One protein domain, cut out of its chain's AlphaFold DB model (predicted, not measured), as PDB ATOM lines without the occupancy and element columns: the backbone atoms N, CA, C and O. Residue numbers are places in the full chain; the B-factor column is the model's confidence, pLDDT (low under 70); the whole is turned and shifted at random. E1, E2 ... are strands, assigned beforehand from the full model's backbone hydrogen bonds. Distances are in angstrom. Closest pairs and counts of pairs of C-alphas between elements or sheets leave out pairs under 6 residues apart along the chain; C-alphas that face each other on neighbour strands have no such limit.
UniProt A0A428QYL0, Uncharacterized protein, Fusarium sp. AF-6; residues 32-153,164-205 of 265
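AT A GLANCE: This is residues 32 to 153 and 164 to 205 of the 265 residues of an uncharacterized protein of Fusarium sp. AF-6 (UniProt A0A428QYL0). There is little regular structure: two strongly twisted sheets sit end to end amid long loops, joined where E7 runs on into E8. The printed part has 164 residues, 60 of them in nine strands, E1 to E9, with no named helix: all strand. Both sheets are mixed, ordered E1 E2 E7 E6 and E3 E8 E5 E4 E9. The whole is compact, radius of gyration of the C-alphas 17.1 A, yet elongated, spanning 54 by 35 by 27 A.

HOW THE PARTS SIT: E1, residues 47 to 54, and E2, residues 60 to 67, form an antiparallel hairpin, with N 50 and O 64 2.9 A apart. E7, residues 168 to 174, runs on into E8, residues 176 to 180, at 38 degrees.

IN THESE COORDINATES: E1, 21.1 A long, begins at C-alpha 47 (-15.238, -41.672, -13.446). E3 is residues 88 to 92, E4 99 to 106, E5 111 to 117, E6 141 to 147 and E9 200 to 204, ending at C-alpha 204 (-13.041, -15.484, -18.060).

THE WHOLE: Residues 154 to 163 are not printed; C-alphas 153 and 164 are 19.2 A apart. Links E2 to E3, E5 to E6 and E8 to E9 are long. pLDDT is under 70 in 32 residues, among them 126 to 139.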
ATOM      1  N   ALA A  32      -2.771 -28.247 -31.949       94.94
ATOM      2  CA  ALA A  32      -3.422 -26.954 -32.143       94.94
ATOM      3  C   ALA A  32      -4.951 -27.090 -32.081       94.94
ATOM      4  O   ALA A  32      -5.529 -27.990 -32.695       94.94
ATOM      5  N   LEU A  33      -5.617 -26.160 -31.393       96.00
ATOM      6  CA  LEU A  33      -7.076 -26.112 -31.250       96.00
ATOM      7  C   LEU A  33      -7.591 -24.686 -31.431       96.00
ATOM      8  O   LEU A  33      -8.009 -24.025 -30.487       96.00
ATOM      9  N   THR A  34      -7.585 -24.198 -32.665       96.44
ATOM     10  CA  THR A  34      -7.960 -22.808 -32.973       96.44
ATOM     11  C   THR A  34      -9.465 -22.527 -32.896       96.44
ATOM     12  O   THR A  34      -9.886 -21.376 -32.989       96.44
ATOM     13  N   THR A  35     -10.289 -23.561 -32.706       96.06
ATOM     14  CA  THR A  35     -11.739 -23.455 -32.496       96.06
ATOM     15  C   THR A  35     -12.165 -24.316 -31.307       96.06
ATOM     16  O   THR A  35     -11.473 -25.293 -30.999       96.06
ATOM     17  N   PRO A  36     -13.289 -24.010 -30.629       96.50
ATOM     18  CA  PRO A  36     -13.636 -24.686 -29.393       96.50
ATOM     19  C   PRO A  36     -14.022 -26.128 -29.697       96.50
ATOM     20  O   PRO A  36     -15.008 -26.391 -30.393       96.50
ATOM     21  N   PHE A  37     -13.263 -27.070 -29.147       96.06
ATOM     22  CA  PHE A  37     -13.613 -28.478 -29.233       96.06
ATOM     23  C   PHE A  37     -14.955 -28.728 -28.536       96.06
ATOM     24  O   PHE A  37     -15.197 -28.253 -27.426       96.06
ATOM     25  N   LYS A  38     -15.842 -29.486 -29.180       94.50
ATOM     26  CA  LYS A  38     -17.120 -29.883 -28.594       94.50
ATOM     27  C   LYS A  38     -17.047 -31.350 -28.203       94.50
ATOM     28  O   LYS A  38     -17.066 -32.214 -29.076       94.50
ATOM     29  N   GLN A  39     -17.009 -31.607 -26.899       90.31
ATOM     30  CA  GLN A  39     -17.021 -32.969 -26.380       90.31
ATOM     31  C   GLN A  39     -18.248 -33.742 -26.898       90.31
ATOM     32  O   GLN A  39     -19.372 -33.218 -26.857       90.31
ATOM     33  N   PRO A  40     -18.061 -34.977 -27.400       90.88
ATOM     34  CA  PRO A  40     -19.164 -35.864 -27.736       90.88
ATOM     35  C   PRO A  40     -20.049 -36.172 -26.522       90.88
ATOM     36  O   PRO A  40     -19.634 -36.064 -25.369       90.88
ATOM     37  N   ARG A  41     -21.292 -36.589 -26.780       87.75
ATOM     38  CA  ARG A  41     -22.216 -37.002 -25.712       87.75
ATOM     39  C   ARG A  41     -21.689 -38.253 -24.999       87.75
ATOM     40  O   ARG A  41     -21.256 -39.183 -25.671       87.75
ATOM     41  N   GLY A  42     -21.800 -38.290 -23.669       84.06
ATOM     42  CA  GLY A  42     -21.397 -39.425 -22.826       84.06
ATOM     43  C   GLY A  42     -19.999 -39.294 -22.217       84.06
ATOM     44  O   GLY A  42     -19.681 -40.003 -21.265       84.06
ATOM     45  N   CYS A  43     -19.191 -38.345 -22.693       86.69
ATOM     46  CA  CYS A  43     -17.833 -38.097 -22.205       86.69
ATOM     47  C   CYS A  43     -17.753 -37.496 -20.790       86.69
ATOM     48  O   CYS A  43     -16.677 -37.418 -20.213       86.69
ATOM     49  N   ASP A  44     -18.890 -37.108 -20.220       78.94
ATOM     50  CA  ASP A  44     -19.073 -36.531 -18.888       78.94
ATOM     51  C   ASP A  44     -19.373 -37.577 -17.792       78.94
ATOM     52  O   ASP A  44     -19.513 -37.235 -16.617       78.94
ATOM     53  N   SER A  45     -19.472 -38.861 -18.154       76.38
ATOM     54  CA  SER A  45     -19.971 -39.931 -17.271       76.38
ATOM     55  C   SER A  45     -18.938 -41.000 -16.886       76.38
ATOM     56  O   SER A  45     -19.283 -41.988 -16.236       76.38
ATOM     57  N   HIS A  46     -17.665 -40.808 -17.241       87.25
ATOM     58  CA  HIS A  46     -16.606 -41.789 -17.001       87.25
ATOM     59  C   HIS A  46     -15.708 -41.372 -15.841       87.25
ATOM     60  O   HIS A  46     -14.831 -40.524 -15.991       87.25
ATOM     61  N   TRP A  47     -15.914 -42.013 -14.692       88.69
ATOM     62  CA  TRP A  47     -15.238 -41.672 -13.446       88.69
ATOM     63  C   TRP A  47     -14.621 -42.911 -12.803       88.69
ATOM     64  O   TRP A  47     -15.248 -43.968 -12.738       88.69
ATOM     65  N   GLU A  48     -13.403 -42.766 -12.301       89.00
ATOM     66  CA  GLU A  48     -12.724 -43.745 -11.464       89.00
ATOM     67  C   GLU A  48     -12.772 -43.284 -10.008       89.00
ATOM     68  O   GLU A  48     -12.451 -42.138  -9.691       89.00
ATOM     69  N   ARG A  49     -13.216 -44.172  -9.116       87.25
ATOM     70  CA  ARG A  49     -13.290 -43.870  -7.689       87.25
ATOM     71  C   ARG A  49     -11.935 -44.118  -7.046       87.25
ATOM     72  O   ARG A  49     -11.431 -45.234  -7.069       87.25
ATOM     73  N   THR A  50     -11.411 -43.085  -6.410       85.75
ATOM     74  CA  THR A  50     -10.214 -43.137  -5.579       85.75
ATOM     75  C   THR A  50     -10.471 -42.394  -4.269       85.75
ATOM     76  O   THR A  50     -11.593 -41.964  -3.978       85.75
ATOM     77  N   SER A  51      -9.452 -42.278  -3.437       81.19
ATOM     78  CA  SER A  51      -9.524 -41.541  -2.187       81.19
ATOM     79  C   SER A  51      -8.197 -40.880  -1.889       81.19
ATOM     80  O   SER A  51      -7.145 -41.434  -2.201       81.19
ATOM     81  N   ILE A  52      -8.256 -39.732  -1.232       77.06
ATOM     82  CA  ILE A  52      -7.081 -38.945  -0.877       77.06
ATOM     83  C   ILE A  52      -7.069 -38.714   0.643       77.06
ATOM     84  O   ILE A  52      -8.118 -38.539   1.264       77.06
ATOM     85  N   PHE A  53      -5.891 -38.757   1.267       74.06
ATOM     86  CA  PHE A  53      -5.718 -38.589   2.718       74.06
ATOM     87  C   PHE A  53      -5.402 -37.142   3.099       74.06
ATOM     88  O   PHE A  53      -4.344 -36.635   2.741       74.06
ATOM     89  N   SER A  54      -6.295 -36.478   3.825       66.94
ATOM     90  CA  SER A  54      -5.998 -35.181   4.434       66.94
ATOM     91  C   SER A  54      -5.239 -35.430   5.728       66.94
ATOM     92  O   SER A  54      -5.668 -36.246   6.546       66.94
ATOM     93  N   THR A  55      -4.107 -34.755   5.911       62.16
ATOM     94  CA  THR A  55      -3.282 -34.845   7.125       62.16
ATOM     95  C   THR A  55      -3.468 -33.652   8.062       62.16
ATOM     96  O   THR A  55      -2.692 -33.496   9.005       62.16
ATOM     97  N   GLU A  56      -4.455 -32.785   7.820       59.94
ATOM     98  CA  GLU A  56      -4.689 -31.612   8.660       59.94
ATOM     99  C   GLU A  56      -5.473 -31.986   9.931       59.94
ATOM    100  O   GLU A  56      -6.655 -32.319   9.885       59.94
ATOM    101  N   GLY A  57      -4.798 -31.940  11.085       63.66
ATOM    102  CA  GLY A  57      -5.389 -32.216  12.401       63.66
ATOM    103  C   GLY A  57      -5.637 -33.705  12.657       63.66
ATOM    104  O   GLY A  57      -4.857 -34.334  13.368       63.66
ATOM    105  N   ASP A  58      -6.690 -34.254  12.052       66.12
ATOM    106  CA  ASP A  58      -7.063 -35.671  12.103       66.12
ATOM    107  C   ASP A  58      -7.017 -36.263  10.690       66.12
ATOM    108  O   ASP A  58      -7.594 -35.705   9.753       66.12
ATOM    109  N   THR A  59      -6.354 -37.415  10.523       70.44
ATOM    110  CA  THR A  59      -6.256 -38.072   9.213       70.44
ATOM    111  C   THR A  59      -7.645 -38.421   8.691       70.44
ATOM    112  O   THR A  59      -8.289 -39.348   9.181       70.44
ATOM    113  N   SER A  60      -8.096 -37.683   7.679       71.94
ATOM    114  CA  SER A  60      -9.431 -37.822   7.101       71.94
ATOM    115  C   SER A  60      -9.322 -38.277   5.655       71.94
ATOM    116  O   SER A  60      -8.549 -37.729   4.873       71.94
ATOM    117  N   THR A  61     -10.089 -39.295   5.275       78.56
ATOM    118  CA  THR A  61     -10.124 -39.787   3.895       78.56
ATOM    119  C   THR A  61     -11.237 -39.087   3.127       78.56
ATOM    120  O   THR A  61     -12.409 -39.201   3.483       78.56
ATOM    121  N   VAL A  62     -10.877 -38.390   2.051       79.94
ATOM    122  CA  VAL A  62     -11.823 -37.740   1.143       79.94
ATOM    123  C   VAL A  62     -12.061 -38.656  -0.061       79.94
ATOM    124  O   VAL A  62     -11.092 -39.051  -0.719       79.94
ATOM    125  N   PRO A  63     -13.318 -39.014  -0.382       85.88
ATOM    126  CA  PRO A  63     -13.622 -39.754  -1.596       85.88
ATOM    127  C   PRO A  63     -13.484 -38.851  -2.826       85.88
ATOM    128  O   PRO A  63     -13.963 -37.714  -2.845       85.88
ATOM    129  N   VAL A  64     -12.864 -39.388  -3.875       86.19
ATOM    130  CA  VAL A  64     -12.572 -38.673  -5.118       86.19
ATOM    131  C   VAL A  64     -13.086 -39.464  -6.314       86.19
ATOM    132  O   VAL A  64     -12.953 -40.685  -6.379       86.19
ATOM    133  N   LEU A  65     -13.660 -38.759  -7.280       89.69
ATOM    134  CA  LEU A  65     -13.971 -39.277  -8.606       89.69
ATOM    135  C   LEU A  65     -13.063 -38.597  -9.624       89.69
ATOM    136  O   LEU A  65     -13.236 -37.412  -9.900       89.69
ATOM    137  N   LEU A  66     -12.122 -39.345 -10.191       88.81
ATOM    138  CA  LEU A  66     -11.220 -38.860 -11.229       88.81
ATOM    139  C   LEU A  66     -11.786 -39.184 -12.613       88.81
ATOM    140  O   LEU A  66     -12.188 -40.316 -12.878       88.81
ATOM    141  N   SER A  67     -11.836 -38.195 -13.498       89.25
ATOM    142  CA  SER A  67     -12.296 -38.378 -14.872       89.25
ATOM    143  C   SER A  67     -11.369 -39.332 -15.615       89.25
ATOM    144  O   SER A  67     -10.164 -39.104 -15.701       89.25
ATOM    145  N   LYS A  68     -11.935 -40.371 -16.227       88.38
ATOM    146  CA  LYS A  68     -11.170 -41.301 -17.056       88.38
ATOM    147  C   LYS A  68     -11.014 -40.742 -18.466       88.38
ATOM    148  O   LYS A  68     -12.004 -40.449 -19.134       88.38
ATOM    149  N   ALA A  69      -9.776 -40.666 -18.945       83.94
ATOM    150  CA  ALA A  69      -9.507 -40.266 -20.316       83.94
ATOM    151  C   ALA A  69      -9.902 -41.382 -21.296       83.94
ATOM    152  O   ALA A  69      -9.290 -42.450 -21.327       83.94
ATOM    153  N   LEU A  70     -10.940 -41.133 -22.096       89.00
ATOM    154  CA  LEU A  70     -11.311 -41.975 -23.230       89.00
ATOM    155  C   LEU A  70     -10.930 -41.273 -24.538       89.00
ATOM    156  O   LEU A  70     -11.403 -40.164 -24.765       89.00
ATOM    157  N   PRO A  71     -10.158 -41.905 -25.432       88.56
ATOM    158  CA  PRO A  71      -9.676 -41.278 -26.669       88.56
ATOM    159  C   PRO A  71     -10.766 -40.642 -27.529       88.56
ATOM    160  O   PRO A  71     -10.612 -39.536 -28.036       88.56
ATOM    161  N   SER A  72     -11.922 -41.304 -27.621       90.00
ATOM    162  CA  SER A  72     -13.090 -40.821 -28.362       90.00
ATOM    163  C   SER A  72     -13.683 -39.516 -27.819       90.00
ATOM    164  O   SER A  72     -14.526 -38.916 -28.478       90.00
ATOM    165  N   CYS A  73     -13.291 -39.097 -26.615       91.44
ATOM    166  CA  CYS A  73     -13.755 -37.883 -25.951       91.44
ATOM    167  C   CYS A  73     -12.837 -36.679 -26.149       91.44
ATOM    168  O   CYS A  73     -13.156 -35.594 -25.657       91.44
ATOM    169  N   TYR A  74     -11.734 -36.854 -26.876       93.00
ATOM    170  CA  TYR A  74     -10.730 -35.827 -27.119       93.00
ATOM    171  C   TYR A  74     -10.615 -35.493 -28.609       93.00
ATOM    172  O   TYR A  74     -11.174 -36.197 -29.458       93.00
ATOM    173  N   PRO A  75      -9.939 -34.385 -28.951       93.69
ATOM    174  CA  PRO A  75      -9.698 -34.026 -30.337       93.69
ATOM    175  C   PRO A  75      -8.913 -35.107 -31.091       93.69
ATOM    176  O   PRO A  75      -8.137 -35.869 -30.516       93.69
ATOM    177  N   SER A  76      -9.078 -35.139 -32.413       92.12
ATOM    178  CA  SER A  76      -8.281 -36.018 -33.273       92.12
ATOM    179  C   SER A  76      -6.787 -35.744 -33.088       92.12
ATOM    180  O   SER A  76      -6.376 -34.587 -33.053       92.12
ATOM    181  N   GLY A  77      -5.979 -36.802 -33.010       89.88
ATOM    182  CA  GLY A  77      -4.534 -36.704 -32.785       89.88
ATOM    183  C   GLY A  77      -4.117 -36.640 -31.314       89.88
ATOM    184  O   GLY A  77      -2.927 -36.669 -31.026       89.88
ATOM    185  N   TRP A  78      -5.065 -36.595 -30.370       92.25
ATOM    186  CA  TRP A  78      -4.762 -36.526 -28.935       92.25
ATOM    187  C   TRP A  78      -3.945 -37.726 -28.426       92.25
ATOM    188  O   TRP A  78      -3.021 -37.554 -27.639       92.25
ATOM    189  N   GLU A  79      -4.232 -38.941 -28.903       91.88
ATOM    190  CA  GLU A  79      -3.465 -40.134 -28.504       91.88
ATOM    191  C   GLU A  79      -2.060 -40.198 -29.106       91.88
ATOM    192  O   GLU A  79      -1.181 -40.832 -28.515       91.88
ATOM    193  N   ASP A  80      -1.844 -39.529 -30.240       89.81
ATOM    194  CA  ASP A  80      -0.583 -39.557 -30.986       89.81
ATOM    195  C   ASP A  80       0.500 -38.676 -30.332       89.81
ATOM    196  O   ASP A  80       1.697 -38.823 -30.616       89.81
ATOM    197  N   VAL A  81       0.074 -37.781 -29.432       89.12
ATOM    198  CA  VAL A  81       0.917 -36.915 -28.604       89.12
ATOM    199  C   VAL A  81       1.378 -37.668 -27.355       89.12
ATOM    200  O   VAL A  81       0.624 -38.450 -26.760       89.12
ATOM    201  N   VAL A  82       2.633 -37.436 -26.954       89.56
ATOM    202  CA  VAL A  82       3.212 -38.032 -25.738       89.56
ATOM    203  C   VAL A  82       2.353 -37.722 -24.503       89.56
ATOM    204  O   VAL A  82       1.818 -36.615 -24.424       89.56
ATOM    205  N   PRO A  83       2.185 -38.668 -23.556       88.69
ATOM    206  CA  PRO A  83       1.261 -38.522 -22.428       88.69
ATOM    207  C   PRO A  83       1.373 -37.199 -21.666       88.69
ATOM    208  O   PRO A  83       0.351 -36.614 -21.323       88.69
ATOM    209  N   GLU A  84       2.595 -36.706 -21.473       86.81
ATOM    210  CA  GLU A  84       2.906 -35.470 -20.754       86.81
ATOM    211  C   GLU A  84       2.392 -34.218 -21.476       86.81
ATOM    212  O   GLU A  84       2.111 -33.214 -20.836       86.81
ATOM    213  N   SER A  85       2.227 -34.274 -22.799       89.56
ATOM    214  CA  SER A  85       1.797 -33.145 -23.635       89.56
ATOM    215  C   SER A  85       0.317 -33.206 -24.025       89.56
ATOM    216  O   SER A  85      -0.181 -32.298 -24.685       89.56
ATOM    217  N   ARG A  86      -0.420 -34.253 -23.630       91.06
ATOM    218  CA  ARG A  86      -1.821 -34.480 -24.047       91.06
ATOM    219  C   ARG A  86      -2.803 -33.422 -23.558       91.06
ATOM    220  O   ARG A  86      -3.890 -33.276 -24.114       91.06
ATOM    221  N   TRP A  87      -2.432 -32.688 -22.524       92.12
ATOM    222  CA  TRP A  87      -3.261 -31.647 -21.925       92.12
ATOM    223  C   TRP A  87      -2.770 -30.243 -22.261       92.12
ATOM    224  O   TRP A  87      -3.328 -29.270 -21.762       92.12
ATOM    225  N   HIS A  88      -1.757 -30.149 -23.124       92.88
ATOM    226  CA  HIS A  88      -1.135 -28.910 -23.552       92.88
ATOM    227  C   HIS A  88      -1.424 -28.673 -25.035       92.88
ATOM    228  O   HIS A  88      -1.147 -29.518 -25.888       92.88
ATOM    229  N   PHE A  89      -1.977 -27.506 -25.350       94.31
ATOM    230  CA  PHE A  89      -2.413 -27.173 -26.702       94.31
ATOM    231  C   PHE A  89      -1.865 -25.814 -27.132       94.31
ATOM    232  O   PHE A  89      -1.933 -24.846 -26.374       94.31
ATOM    233  N   ASN A  90      -1.335 -25.735 -28.355       93.19
ATOM    234  CA  ASN A  90      -0.735 -24.512 -28.889       93.19
ATOM    235  C   ASN A  90      -0.769 -24.472 -30.435       93.19
ATOM    236  O   ASN A  90      -0.287 -25.418 -31.062       93.19
ATOM    237  N   PRO A  91      -1.276 -23.395 -31.067       94.38
ATOM    238  CA  PRO A  91      -2.134 -22.370 -30.471       94.38
ATOM    239  C   PRO A  91      -3.526 -22.932 -30.177       94.38
ATOM    240  O   PRO A  91      -4.019 -23.801 -30.910       94.38
ATOM    241  N   ALA A  92      -4.179 -22.457 -29.115       95.88
ATOM    242  CA  ALA A  92      -5.446 -23.048 -28.697       95.88
ATOM    243  C   ALA A  92      -6.443 -22.114 -27.999       95.88
ATOM    244  O   ALA A  92      -6.092 -21.098 -27.407       95.88
ATOM    245  N   VAL A  93      -7.713 -22.521 -28.052       97.06
ATOM    246  CA  VAL A  93      -8.824 -22.025 -27.232       97.06
ATOM    247  C   VAL A  93      -9.405 -23.160 -26.384       97.06
ATOM    248  O   VAL A  93      -9.252 -24.337 -26.713       97.06
ATOM    249  N   CYS A  94     -10.117 -22.819 -25.308       96.88
ATOM    250  CA  CYS A  94     -10.779 -23.814 -24.473       96.88
ATOM    251  C   CYS A  94     -11.922 -24.526 -25.216       96.88
ATOM    252  O   CYS A  94     -12.514 -23.964 -26.147       96.88
ATOM    253  N   PRO A  95     -12.296 -25.744 -24.780       96.06
ATOM    254  CA  PRO A  95     -13.488 -26.419 -25.272       96.06
ATOM    255  C   PRO A  95     -14.761 -25.576 -25.137       96.06
ATOM    256  O   PRO A  95     -14.871 -24.643 -24.340       96.06
ATOM    257  N   SER A  96     -15.770 -25.928 -25.927       95.31
ATOM    258  CA  SER A  96     -17.046 -25.222 -25.943       95.31
ATOM    259  C   SER A  96     -17.723 -25.264 -24.567       95.31
ATOM    260  O   SER A  96     -17.968 -26.337 -24.020       95.31
ATOM    261  N   GLY A  97     -18.049 -24.086 -24.024       93.38
ATOM    262  CA  GLY A  97     -18.724 -23.936 -22.730       93.38
ATOM    263  C   GLY A  97     -17.807 -24.024 -21.506       93.38
ATOM    264  O   GLY A  97     -18.313 -24.008 -20.386       93.38
ATOM    265  N   TRP A  98     -16.491 -24.123 -21.706       95.62
ATOM    266  CA  TRP A  98     -15.515 -24.175 -20.621       95.62
ATOM    267  C   TRP A  98     -15.098 -22.772 -20.176       95.62
ATOM    268  O   TRP A  98     -15.147 -21.809 -20.947       95.62
ATOM    269  N   THR A  99     -14.691 -22.675 -18.914       96.06
ATOM    270  CA  THR A  99     -14.219 -21.440 -18.287       96.06
ATOM    271  C   THR A  99     -12.699 -21.389 -18.339       96.06
ATOM    272  O   THR A  99     -12.032 -22.389 -18.066       96.06
ATOM    273  N   TYR A 100     -12.170 -20.216 -18.674       95.75
ATOM    274  CA  TYR A 100     -10.747 -19.919 -18.661       95.75
ATOM    275  C   TYR A 100     -10.363 -19.453 -17.262       95.75
ATOM    276  O   TYR A 100     -11.046 -18.602 -16.690       95.75
ATOM    277  N   TYR A 101      -9.266 -19.981 -16.743       93.81
ATOM    278  CA  TYR A 101      -8.698 -19.651 -15.445       93.81
ATOM    279  C   TYR A 101      -7.255 -19.189 -15.601       93.81
ATOM    280  O   TYR A 101      -6.523 -19.731 -16.432       93.81
ATOM    281  N   ASN A 102      -6.872 -18.212 -14.776       91.12
ATOM    282  CA  ASN A 102      -5.524 -17.642 -14.691       91.12
ATOM    283  C   ASN A 102      -4.950 -17.300 -16.074       91.12
ATOM    284  O   ASN A 102      -3.879 -17.776 -16.445       91.12
ATOM    285  N   MET A 103      -5.703 -16.534 -16.872       92.06
ATOM    286  CA  MET A 103      -5.194 -16.093 -18.167       92.06
ATOM    287  C   MET A 103      -4.165 -14.993 -17.962       92.06
ATOM    288  O   MET A 103      -4.474 -13.980 -17.333       92.06
ATOM    289  N   GLY A 104      -2.987 -15.142 -18.543       90.62
ATOM    290  CA  GLY A 104      -1.920 -14.160 -18.409       90.62
ATOM    291  C   GLY A 104      -0.871 -14.318 -19.493       90.62
ATOM    292  O   GLY A 104      -0.925 -15.241 -20.306       90.62
ATOM    293  N   GLU A 105       0.089 -13.402 -19.516       87.25
ATOM    294  CA  GLU A 105       1.301 -13.585 -20.307       87.25
ATOM    295  C   GLU A 105       2.272 -14.511 -19.568       87.25
ATOM    296  O   GLU A 105       2.679 -14.240 -18.436       87.25
ATOM    297  N   ASP A 106       2.685 -15.587 -20.230       77.12
ATOM    298  CA  ASP A 106       3.766 -16.437 -19.758       77.12
ATOM    299  C   ASP A 106       5.100 -15.886 -20.272       77.12
ATOM    300  O   ASP A 106       5.461 -16.010 -21.448       77.12
ATOM    301  N   ARG A 107       5.853 -15.272 -19.355       68.00
ATOM    302  CA  ARG A 107       7.165 -14.676 -19.640       68.00
ATOM    303  C   ARG A 107       8.229 -15.712 -20.019       68.00
ATOM    304  O   ARG A 107       9.228 -15.332 -20.624       68.00
ATOM    305  N   ALA A 108       8.059 -16.981 -19.643       65.19
ATOM    306  CA  ALA A 108       9.014 -18.040 -19.958       65.19
ATOM    307  C   ALA A 108       8.829 -18.560 -21.388       65.19
ATOM    308  O   ALA A 108       9.815 -18.850 -22.067       65.19
ATOM    309  N   VAL A 109       7.578 -18.659 -21.840       62.53
ATOM    310  CA  VAL A 109       7.231 -19.197 -23.165       62.53
ATOM    311  C   VAL A 109       7.129 -18.095 -24.224       62.53
ATOM    312  O   VAL A 109       7.353 -18.361 -25.400       62.53
ATOM    313  N   GLY A 110       6.892 -16.844 -23.817       69.62
ATOM    314  CA  GLY A 110       6.781 -15.715 -24.738       69.62
ATOM    315  C   GLY A 110       5.450 -15.719 -25.483       69.62
ATOM    316  O   GLY A 110       5.434 -15.617 -26.702       69.62
ATOM    317  N   GLY A 111       4.349 -15.822 -24.739       85.88
ATOM    318  CA  GLY A 111       2.989 -15.860 -25.272       85.88
ATOM    319  C   GLY A 111       1.957 -15.693 -24.161       85.88
ATOM    320  O   GLY A 111       2.297 -15.421 -23.011       85.88
ATOM    321  N   SER A 112       0.681 -15.838 -24.493       91.62
ATOM    322  CA  SER A 112      -0.406 -15.875 -23.514       91.62
ATOM    323  C   SER A 112      -0.774 -17.315 -23.171       91.62
ATOM    324  O   SER A 112      -0.694 -18.195 -24.028       91.62
ATOM    325  N   THR A 113      -1.201 -17.556 -21.935       93.31
ATOM    326  CA  THR A 113      -1.626 -18.873 -21.452       93.31
ATOM    327  C   THR A 113      -2.939 -18.791 -20.692       93.31
ATOM    328  O   THR A 113      -3.360 -17.719 -20.258       93.31
ATOM    329  N   ALA A 114      -3.616 -19.931 -20.568       94.31
ATOM    330  CA  ALA A 114      -4.770 -20.109 -19.698       94.31
ATOM    331  C   ALA A 114      -4.973 -21.590 -19.355       94.31
ATOM    332  O   ALA A 114      -4.530 -22.479 -20.086       94.31
ATOM    333  N   PHE A 115      -5.724 -21.848 -18.286       94.75
ATOM    334  CA  PHE A 115      -6.236 -23.177 -17.961       94.75
ATOM    335  C   PHE A 115      -7.733 -23.264 -18.235       94.75
ATOM    336  O   PHE A 115      -8.494 -22.373 -17.868       94.75
ATOM    337  N   CYS A 116      -8.176 -24.356 -18.841       96.06
ATOM    338  CA  CYS A 116      -9.577 -24.574 -19.164       96.06
ATOM    339  C   CYS A 116     -10.190 -25.606 -18.225       96.06
ATOM    340  O   CYS A 116      -9.713 -26.742 -18.159       96.06
ATOM    341  N   CYS A 117     -11.312 -25.248 -17.602       95.00
ATOM    342  CA  CYS A 117     -12.124 -26.176 -16.822       95.00
ATOM    343  C   CYS A 117     -13.543 -26.289 -17.366       95.00
ATOM    344  O   CYS A 117     -14.117 -25.310 -17.855       95.00
ATOM    345  N   ASN A 118     -14.129 -27.481 -17.242       93.69
ATOM    346  CA  ASN A 118     -15.513 -27.706 -17.627       93.69
ATOM    347  C   ASN A 118     -16.456 -26.823 -16.792       93.69
ATOM    348  O   ASN A 118     -16.149 -26.434 -15.663       93.69
ATOM    349  N   SER A 119     -17.625 -26.504 -17.342       89.50
ATOM    350  CA  SER A 119     -18.607 -25.664 -16.664       89.50
ATOM    351  C   SER A 119     -18.999 -26.258 -15.304       89.50
ATOM    352  O   SER A 119     -19.307 -27.447 -15.189       89.50
ATOM    353  N   GLY A 120     -18.974 -25.427 -14.260       89.00
ATOM    354  CA  GLY A 120     -19.243 -25.847 -12.880       89.00
ATOM    355  C   GLY A 120     -18.055 -26.486 -12.152       89.00
ATOM    356  O   GLY A 120     -18.236 -26.934 -11.021       89.00
ATOM    357  N   TYR A 121     -16.870 -26.521 -12.770       91.38
ATOM    358  CA  TYR A 121     -15.604 -26.852 -12.119       91.38
ATOM    359  C   TYR A 121     -14.747 -25.595 -11.951       91.38
ATOM    360  O   TYR A 121     -14.800 -24.659 -12.759       91.38
ATOM    361  N   THR A 122     -13.934 -25.599 -10.901       90.94
ATOM    362  CA  THR A 122     -12.966 -24.546 -10.593       90.94
ATOM    363  C   THR A 122     -11.563 -25.114 -10.716       90.94
ATOM    364  O   THR A 122     -11.338 -26.271 -10.362       90.94
ATOM    365  N   ARG A 123     -10.631 -24.329 -11.263       89.88
ATOM    366  CA  ARG A 123      -9.218 -24.707 -11.261       89.88
ATOM    367  C   ARG A 123      -8.768 -24.817  -9.812       89.88
ATOM    368  O   ARG A 123      -8.972 -23.876  -9.053       89.88
ATOM    369  N   LEU A 124      -8.202 -25.961  -9.454       85.31
ATOM    370  CA  LEU A 124      -7.584 -26.111  -8.151       85.31
ATOM    371  C   LEU A 124      -6.288 -25.300  -8.155       85.31
ATOM    372  O   LEU A 124      -5.542 -25.302  -9.134       85.31
ATOM    373  N   ASN A 125      -6.066 -24.533  -7.099       73.94
ATOM    374  CA  ASN A 125      -4.866 -23.720  -6.941       73.94
ATOM    375  C   ASN A 125      -4.207 -24.058  -5.601       73.94
ATOM    376  O   ASN A 125      -4.865 -24.562  -4.693       73.94
ATOM    377  N   ASP A 126      -2.931 -23.711  -5.440       61.09
ATOM    378  CA  ASP A 126      -2.214 -23.912  -4.171       61.09
ATOM    379  C   ASP A 126      -2.772 -23.053  -3.016       61.09
ATOM    380  O   ASP A 126      -2.430 -23.276  -1.861       61.09
ATOM    381  N   ASP A 127      -3.661 -22.099  -3.306       57.78
ATOM    382  CA  ASP A 127      -4.362 -21.291  -2.300       57.78
ATOM    383  C   ASP A 127      -5.672 -21.930  -1.807       57.78
ATOM    384  O   ASP A 127      -6.242 -21.482  -0.804       57.78
ATOM    385  N   ASP A 128      -6.157 -22.989  -2.469       62.84
ATOM    386  CA  ASP A 128      -7.292 -23.778  -1.987       62.84
ATOM    387  C   ASP A 128      -6.813 -24.660  -0.832       62.84
ATOM    388  O   ASP A 128      -6.609 -25.863  -0.974       62.84
ATOM    389  N   TRP A 129      -6.599 -24.033   0.326       53.75
ATOM    390  CA  TRP A 129      -6.023 -24.611   1.545       53.75
ATOM    391  C   TRP A 129      -6.674 -25.931   1.986       53.75
ATOM    392  O   TRP A 129      -5.989 -26.794   2.525       53.75
ATOM    393  N   GLU A 130      -7.958 -26.140   1.678       57.94
ATOM    394  CA  GLU A 130      -8.687 -27.390   1.949       57.94
ATOM    395  C   GLU A 130      -8.153 -28.583   1.115       57.94
ATOM    396  O   GLU A 130      -8.370 -29.746   1.457       57.94
ATOM    397  N   LEU A 131      -7.422 -28.301   0.030       56.69
ATOM    398  CA  LEU A 131      -6.803 -29.261  -0.886       56.69
ATOM    399  C   LEU A 131      -5.263 -29.185  -0.916       56.69
ATOM    400  O   LEU A 131      -4.629 -30.031  -1.546       56.69
ATOM    401  N   VAL A 132      -4.646 -28.243  -0.194       49.41
ATOM    402  CA  VAL A 132      -3.177 -28.079  -0.087       49.41
ATOM    403  C   VAL A 132      -2.488 -29.290   0.551       49.41
ATOM    404  O   VAL A 132      -1.304 -29.529   0.320       49.41
ATOM    405  N   ALA A 133      -3.231 -30.138   1.269       51.84
ATOM    406  CA  ALA A 133      -2.743 -31.444   1.718       51.84
ATOM    407  C   ALA A 133      -2.435 -32.429   0.560       51.84
ATOM    408  O   ALA A 133      -1.888 -33.505   0.801       51.84
ATOM    409  N   TYR A 134      -2.755 -32.071  -0.691       58.31
ATOM    410  CA  TYR A 134      -2.666 -32.921  -1.879       58.31
ATOM    411  C   TYR A 134      -1.812 -32.279  -2.983       58.31
ATOM    412  O   TYR A 134      -2.309 -31.949  -4.060       58.31
ATOM    413  N   ALA A 135      -0.515 -32.119  -2.719       50.97
ATOM    414  CA  ALA A 135       0.429 -31.429  -3.608       50.97
ATOM    415  C   ALA A 135       0.500 -31.981  -5.054       50.97
ATOM    416  O   ALA A 135       0.844 -31.236  -5.967       50.97
ATOM    417  N   ASP A 136       0.133 -33.247  -5.291       57.25
ATOM    418  CA  ASP A 136       0.137 -33.841  -6.641       57.25
ATOM    419  C   ASP A 136      -1.149 -33.561  -7.447       57.25
ATOM    420  O   ASP A 136      -1.180 -33.762  -8.659       57.25
ATOM    421  N   ILE A 137      -2.223 -33.099  -6.797       64.00
ATOM    422  CA  ILE A 137      -3.529 -32.886  -7.440       64.00
ATOM    423  C   ILE A 137      -3.763 -31.404  -7.754       64.00
ATOM    424  O   ILE A 137      -4.430 -31.094  -8.743       64.00
ATOM    425  N   SER A 138      -3.211 -30.485  -6.954       61.78
ATOM    426  CA  SER A 138      -3.618 -29.075  -6.971       61.78
ATOM    427  C   SER A 138      -3.338 -28.361  -8.292       61.78
ATOM    428  O   SER A 138      -4.164 -27.577  -8.722       61.78
ATOM    429  N   THR A 139      -2.233 -28.623  -8.989       66.56
ATOM    430  CA  THR A 139      -1.770 -27.687 -10.037       66.56
ATOM    431  C   THR A 139      -2.337 -27.919 -11.441       66.56
ATOM    432  O   THR A 139      -2.348 -26.984 -12.250       66.56
ATOM    433  N   HIS A 140      -2.837 -29.122 -11.735       79.19
ATOM    434  CA  HIS A 140      -3.245 -29.527 -13.091       79.19
ATOM    435  C   HIS A 140      -4.703 -29.983 -13.199       79.19
ATOM    436  O   HIS A 140      -5.139 -30.401 -14.267       79.19
ATOM    437  N   HIS A 141      -5.490 -29.873 -12.126       88.88
ATOM    438  CA  HIS A 141      -6.861 -30.373 -12.108       88.88
ATOM    439  C   HIS A 141      -7.897 -29.266 -11.943       88.88
ATOM    440  O   HIS A 141      -7.694 -28.229 -11.313       88.88
ATOM    441  N   CYS A 142      -9.069 -29.548 -12.485       91.56
ATOM    442  CA  CYS A 142     -10.298 -28.834 -12.227       91.56
ATOM    443  C   CYS A 142     -11.145 -29.670 -11.272       91.56
ATOM    444  O   CYS A 142     -11.400 -30.849 -11.530       91.56
ATOM    445  N   GLY A 143     -11.597 -29.057 -10.183       89.94
ATOM    446  CA  GLY A 143     -12.349 -29.720  -9.132       89.94
ATOM    447  C   GLY A 143     -13.740 -29.142  -8.929       89.94
ATOM    448  O   GLY A 143     -13.994 -27.958  -9.165       89.94
ATOM    449  N   ARG A 144     -14.659 -29.989  -8.466       89.25
ATOM    450  CA  ARG A 144     -15.908 -29.543  -7.844       89.25
ATOM    451  C   ARG A 144     -16.338 -30.507  -6.747       89.25
ATOM    452  O   ARG A 144     -16.227 -31.724  -6.894       89.25
ATOM    453  N   TRP A 145     -16.931 -29.965  -5.695       87.19
ATOM    454  CA  TRP A 145     -17.560 -30.761  -4.649       87.19
ATOM    455  C   TRP A 145     -18.998 -31.111  -5.012       87.19
ATOM    456  O   TRP A 145     -19.778 -30.253  -5.427       87.19
ATOM    457  N   VAL A 146     -19.372 -32.370  -4.808       87.56
ATOM    458  CA  VAL A 146     -20.760 -32.829  -4.915       87.56
ATOM    459  C   VAL A 146     -21.184 -33.539  -3.636       87.56
ATOM    460  O   VAL A 146     -20.377 -34.166  -2.950       87.56
ATOM    461  N   GLN A 147     -22.463 -33.413  -3.299       85.94
ATOM    462  CA  GLN A 147     -23.071 -34.073  -2.145       85.94
ATOM    463  C   GLN A 147     -23.893 -35.269  -2.616       85.94
ATOM    464  O   GLN A 147     -24.494 -35.203  -3.687       85.94
ATOM    465  N   ASN A 148     -23.969 -36.311  -1.782       68.19
ATOM    466  CA  ASN A 148     -24.891 -37.437  -1.959       68.19
ATOM    467  C   ASN A 148     -24.778 -38.104  -3.339       68.19
ATOM    468  O   ASN A 148     -25.772 -38.253  -4.048       68.19
ATOM    469  N   ILE A 149     -23.567 -38.499  -3.745       64.19
ATOM    470  CA  ILE A 149     -23.465 -39.493  -4.816       64.19
ATOM    471  C   ILE A 149     -23.951 -40.798  -4.198       64.19
ATOM    472  O   ILE A 149     -23.219 -41.391  -3.406       64.19
ATOM    473  N   ASP A 150     -25.195 -41.181  -4.494       49.28
ATOM    474  CA  ASP A 150     -25.789 -42.421  -4.002       49.28
ATOM    475  C   ASP A 150     -24.780 -43.564  -4.155       49.28
ATOM    476  O   ASP A 150     -24.203 -43.776  -5.229       49.28
ATOM    477  N   GLU A 151     -24.551 -44.290  -3.061       47.66
ATOM    478  CA  GLU A 151     -23.864 -45.575  -3.041       47.66
ATOM    479  C   GLU A 151     -24.676 -46.582  -3.866       47.66
ATOM    480  O   GLU A 151     -25.343 -47.476  -3.349       47.66
ATOM    481  N   GLN A 152     -24.665 -46.437  -5.188       42.88
ATOM    482  CA  GLN A 152     -25.210 -47.454  -6.056       42.88
ATOM    483  C   GLN A 152     -24.213 -48.615  -6.070       42.88
ATOM    484  O   GLN A 152     -23.163 -48.550  -6.705       42.88
ATOM    485  N   SER A 153     -24.603 -49.674  -5.352       40.75
ATOM    486  CA  SER A 153     -24.036 -51.028  -5.339       40.75
ATOM    487  C   SER A 153     -23.076 -51.381  -4.195       40.75
ATOM    488  O   SER A 153     -21.928 -51.727  -4.448       40.75
ATOM    489  N   VAL A 164     -25.768 -38.093  10.144       46.09
ATOM    490  CA  VAL A 164     -25.586 -38.026   8.688       46.09
ATOM    491  C   VAL A 164     -24.571 -36.911   8.440       46.09
ATOM    492  O   VAL A 164     -24.934 -35.756   8.236       46.09
ATOM    493  N   SER A 165     -23.286 -37.237   8.566       51.09
ATOM    494  CA  SER A 165     -22.229 -36.459   7.942       51.09
ATOM    495  C   SER A 165     -22.487 -36.564   6.448       51.09
ATOM    496  O   SER A 165     -22.419 -37.657   5.886       51.09
ATOM    497  N   THR A 166     -22.902 -35.467   5.819       60.00
ATOM    498  CA  THR A 166     -23.066 -35.420   4.368       60.00
ATOM    499  C   THR A 166     -21.698 -35.673   3.749       60.00
ATOM    500  O   THR A 166     -20.880 -34.757   3.669       60.00
ATOM    501  N   ILE A 167     -21.437 -36.916   3.339       71.81
ATOM    502  CA  ILE A 167     -20.199 -37.275   2.653       71.81
ATOM    503  C   ILE A 167     -20.157 -36.455   1.362       71.81
ATOM    504  O   ILE A 167     -21.046 -36.546   0.509       71.81
ATOM    505  N   ARG A 168     -19.143 -35.597   1.257       83.56
ATOM    506  CA  ARG A 168     -18.852 -34.831   0.050       83.56
ATOM    507  C   ARG A 168     -17.835 -35.608  -0.765       83.56
ATOM    508  O   ARG A 168     -16.827 -36.054  -0.225       83.56
ATOM    509  N   THR A 169     -18.095 -35.729  -2.057       86.31
ATOM    510  CA  THR A 169     -17.174 -36.349  -3.005       86.31
ATOM    511  C   THR A 169     -16.581 -35.264  -3.883       86.31
ATOM    512  O   THR A 169     -17.313 -34.431  -4.425       86.31
ATOM    513  N   LEU A 170     -15.261 -35.269  -4.021       87.19
ATOM    514  CA  LEU A 170     -14.554 -34.363  -4.916       87.19
ATOM    515  C   LEU A 170     -14.508 -34.984  -6.313       87.19
ATOM    516  O   LEU A 170     -13.982 -36.078  -6.493       87.19
ATOM    517  N   MET A 171     -15.068 -34.309  -7.311       89.94
ATOM    518  CA  MET A 171     -14.937 -34.714  -8.711       89.94
ATOM    519  C   MET A 171     -13.799 -33.931  -9.356       89.94
ATOM    520  O   MET A 171     -13.787 -32.706  -9.251       89.94
ATOM    521  N   LEU A 172     -12.893 -34.626 -10.041       89.81
ATOM    522  CA  LEU A 172     -11.683 -34.070 -10.641       89.81
ATOM    523  C   LEU A 172     -11.562 -34.437 -12.113       89.81
ATOM    524  O   LEU A 172     -11.768 -35.589 -12.491       89.81
ATOM    525  N   HIS A 173     -11.141 -33.491 -12.938       91.06
ATOM    526  CA  HIS A 173     -10.663 -33.778 -14.286       91.06
ATOM    527  C   HIS A 173      -9.410 -32.958 -14.582       91.06
ATOM    528  O   HIS A 173      -9.201 -31.921 -13.958       91.06
ATOM    529  N   GLU A 174      -8.607 -33.390 -15.549       91.56
ATOM    530  CA  GLU A 174      -7.432 -32.624 -15.957       91.56
ATOM    531  C   GLU A 174      -7.843 -31.277 -16.569       91.56
ATOM    532  O   GLU A 174      -8.745 -31.212 -17.418       91.56
ATOM    533  N   ALA A 175      -7.187 -30.202 -16.145       93.81
ATOM    534  CA  ALA A 175      -7.288 -28.895 -16.767       93.81
ATOM    535  C   ALA A 175      -6.556 -28.906 -18.110       93.81
ATOM    536  O   ALA A 175      -5.453 -29.433 -18.223       93.81
ATOM    537  N   TRP A 176      -7.137 -28.288 -19.140       94.50
ATOM    538  CA  TRP A 176      -6.387 -28.103 -20.386       94.50
ATOM    539  C   TRP A 176      -5.547 -26.846 -20.267       94.50
ATOM    540  O   TRP A 176      -6.086 -25.764 -20.046       94.50
ATOM    541  N   SER A 177      -4.242 -26.988 -20.434       94.31
ATOM    542  CA  SER A 177      -3.321 -25.875 -20.579       94.31
ATOM    543  C   SER A 177      -3.312 -25.451 -22.044       94.31
ATOM    544  O   SER A 177      -2.988 -26.236 -22.937       94.31
ATOM    545  N   ILE A 178      -3.712 -24.214 -22.305       95.00
ATOM    546  CA  ILE A 178      -3.674 -23.633 -23.643       95.00
ATOM    547  C   ILE A 178      -2.679 -22.482 -23.665       95.00
ATOM    548  O   ILE A 178      -2.550 -21.743 -22.687       95.00
ATOM    549  N   SER A 179      -2.017 -22.309 -24.800       94.12
ATOM    550  CA  SER A 179      -1.211 -21.128 -25.077       94.12
ATOM    551  C   SER A 179      -1.506 -20.582 -26.465       94.12
ATOM    552  O   SER A 179      -2.032 -21.290 -27.329       94.12
ATOM    553  N   TRP A 180      -1.189 -19.310 -26.670       93.19
ATOM    554  CA  TRP A 180      -1.246 -18.667 -27.974       93.19
ATOM    555  C   TRP A 180      -0.320 -17.458 -28.028       93.19
ATOM    556  O   TRP A 180      -0.185 -16.718 -27.050       93.19
ATOM    557  N   ASP A 181       0.251 -17.208 -29.200       90.44
ATOM    558  CA  ASP A 181       1.004 -15.987 -29.443       90.44
ATOM    559  C   ASP A 181       0.080 -14.865 -29.917       90.44
ATOM    560  O   ASP A 181      -1.029 -15.076 -30.428       90.44
ATOM    561  N   ALA A 182       0.557 -13.624 -29.807       86.00
ATOM    562  CA  ALA A 182      -0.174 -12.460 -30.304       86.00
ATOM    563  C   ALA A 182      -0.520 -12.587 -31.802       86.00
ATOM    564  O   ALA A 182      -1.596 -12.155 -32.227       86.00
ATOM    565  N   SER A 183       0.348 -13.224 -32.599       88.88
ATOM    566  CA  SER A 183       0.115 -13.499 -34.023       88.88
ATOM    567  C   SER A 183      -1.032 -14.478 -34.281       88.88
ATOM    568  O   SER A 183      -1.724 -14.349 -35.296       88.88
ATOM    569  N   ASP A 184      -1.280 -15.411 -33.361       90.25
ATOM    570  CA  ASP A 184      -2.279 -16.469 -33.536       90.25
ATOM    571  C   ASP A 184      -3.700 -15.965 -33.298       90.25
ATOM    572  O   ASP A 184      -4.656 -16.518 -33.840       90.25
ATOM    573  N   THR A 185      -3.855 -14.874 -32.539       87.31
ATOM    574  CA  THR A 185      -5.155 -14.315 -32.120       87.31
ATOM    575  C   THR A 185      -6.140 -14.080 -33.269       87.31
ATOM    576  O   THR A 185      -7.352 -14.176 -33.079       87.31
ATOM    577  N   SER A 186      -5.640 -13.803 -34.477       89.94
ATOM    578  CA  SER A 186      -6.462 -13.614 -35.678       89.94
ATOM    579  C   SER A 186      -7.104 -14.904 -36.205       89.94
ATOM    580  O   SER A 186      -8.143 -14.840 -36.865       89.94
ATOM    581  N   MET A 187      -6.510 -16.059 -35.898       93.25
ATOM    582  CA  MET A 187      -6.963 -17.391 -36.298       93.25
ATOM    583  C   MET A 187      -7.805 -18.084 -35.218       93.25
ATOM    584  O   MET A 187      -8.468 -19.078 -35.513       93.25
ATOM    585  N   LEU A 188      -7.794 -17.574 -33.984       94.56
ATOM    586  CA  LEU A 188      -8.534 -18.147 -32.862       94.56
ATOM    587  C   LEU A 188     -10.009 -17.738 -32.880       94.56
ATOM    588  O   LEU A 188     -10.366 -16.572 -33.065       94.56
ATOM    589  N   THR A 189     -10.879 -18.717 -32.648       94.81
ATOM    590  CA  THR A 189     -12.318 -18.518 -32.469       94.81
ATOM    591  C   THR A 189     -12.762 -19.198 -31.176       94.81
ATOM    592  O   THR A 189     -12.509 -20.386 -31.032       94.81
ATOM    593  N   PRO A 190     -13.470 -18.518 -30.257       92.56
ATOM    594  CA  PRO A 190     -13.783 -17.089 -30.265       92.56
ATOM    595  C   PRO A 190     -12.513 -16.235 -30.157       92.56
ATOM    596  O   PRO A 190     -11.457 -16.726 -29.764       92.56
ATOM    597  N   LYS A 191     -12.630 -14.943 -30.482       90.88
ATOM    598  CA  LYS A 191     -11.535 -14.006 -30.225       90.88
ATOM    599  C   LYS A 191     -11.278 -13.932 -28.723       90.88
ATOM    600  O   LYS A 191     -12.202 -13.665 -27.954       90.88
ATOM    601  N   LEU A 192     -10.031 -14.171 -28.341       91.38
ATOM    602  CA  LEU A 192      -9.569 -14.035 -26.966       91.38
ATOM    603  C   LEU A 192      -9.357 -12.553 -26.628       91.38
ATOM    604  O   LEU A 192      -9.093 -11.750 -27.534       91.38
ATOM    605  N   PRO A 193      -9.506 -12.163 -25.353       88.19
ATOM    606  CA  PRO A 193      -9.226 -10.799 -24.943       88.19
ATOM    607  C   PRO A 193      -7.747 -10.483 -25.158       88.19
ATOM    608  O   PRO A 193      -6.879 -11.344 -25.016       88.19
ATOM    609  N   SER A 194      -7.462  -9.227 -25.492       84.75
ATOM    610  CA  SER A 194      -6.083  -8.748 -25.506       84.75
ATOM    611  C   SER A 194      -5.596  -8.684 -24.066       84.75
ATOM    612  O   SER A 194      -6.135  -7.907 -23.279       84.75
ATOM    613  N   LEU A 195      -4.591  -9.489 -23.747       85.12
ATOM    614  CA  LEU A 195      -3.851  -9.378 -22.499       85.12
ATOM    615  C   LEU A 195      -2.767  -8.313 -22.693       85.12
ATOM    616  O   LEU A 195      -2.183  -8.204 -23.772       85.12
ATOM    617  N   THR A 196      -2.583  -7.457 -21.698       76.00
ATOM    618  CA  THR A 196      -1.503  -6.465 -21.650       76.00
ATOM    619  C   THR A 196      -0.430  -6.928 -20.670       76.00
ATOM    620  O   THR A 196      -0.721  -7.732 -19.788       76.00
ATOM    621  N   ASN A 197       0.800  -6.415 -20.801       70.25
ATOM    622  CA  ASN A 197       1.911  -6.776 -19.911       70.25
ATOM    623  C   ASN A 197       1.486  -6.711 -18.434       70.25
ATOM    624  O   ASN A 197       1.062  -5.654 -17.964       70.25
ATOM    625  N   ASN A 198       1.654  -7.828 -17.721       75.94
ATOM    626  CA  ASN A 198       1.312  -8.016 -16.300       75.94
ATOM    627  C   ASN A 198      -0.193  -8.050 -15.987       75.94
ATOM    628  O   ASN A 198      -0.601  -7.811 -14.852       75.94
ATOM    629  N   MET A 199      -1.031  -8.328 -16.981       85.56
ATOM    630  CA  MET A 199      -2.444  -8.593 -16.758       85.56
ATOM    631  C   MET A 199      -2.648 -10.065 -16.391       85.56
ATOM    632  O   MET A 199      -2.286 -10.945 -17.171       85.56
ATOM    633  N   GLU A 200      -3.281 -10.328 -15.247       88.94
ATOM    634  CA  GLU A 200      -3.668 -11.682 -14.836       88.94
ATOM    635  C   GLU A 200      -5.175 -11.760 -14.589       88.94
ATOM    636  O   GLU A 200      -5.727 -11.199 -13.641       88.94
ATOM    637  N   VAL A 201      -5.873 -12.459 -15.479       91.56
ATOM    638  CA  VAL A 201      -7.323 -12.611 -15.440       91.56
ATOM    639  C   VAL A 201      -7.659 -13.922 -14.733       91.56
ATOM    640  O   VAL A 201      -7.524 -14.988 -15.339       91.56
ATOM    641  N   PRO A 202      -8.166 -13.891 -13.488       90.88
ATOM    642  CA  PRO A 202      -8.384 -15.109 -12.708       90.88
ATOM    643  C   PRO A 202      -9.456 -16.011 -13.324       90.88
ATOM    644  O   PRO A 202      -9.377 -17.232 -13.230       90.88
ATOM    645  N   MET A 203     -10.464 -15.412 -13.963       93.00
ATOM    646  CA  MET A 203     -11.559 -16.134 -14.596       93.00
ATOM    647  C   MET A 203     -12.124 -15.350 -15.780       93.00
ATOM    648  O   MET A 203     -12.375 -14.144 -15.674       93.00
ATOM    649  N   TRP A 204     -12.391 -16.046 -16.881       94.75
ATOM    650  CA  TRP A 204     -13.041 -15.484 -18.060       94.75
ATOM    651  C   TRP A 204     -13.871 -16.533 -18.804       94.75
ATOM    652  O   TRP A 204     -13.560 -17.723 -18.807       94.75
ATOM    653  N   THR A 205     -14.936 -16.085 -19.464       93.75
ATOM    654  CA  THR A 205     -15.738 -16.922 -20.364       93.75
ATOM    655  C   THR A 205     -15.905 -16.238 -21.722       93.75
ATOM    656  O   THR A 205     -15.957 -15.006 -21.782       93.75
TER     657      THR A 205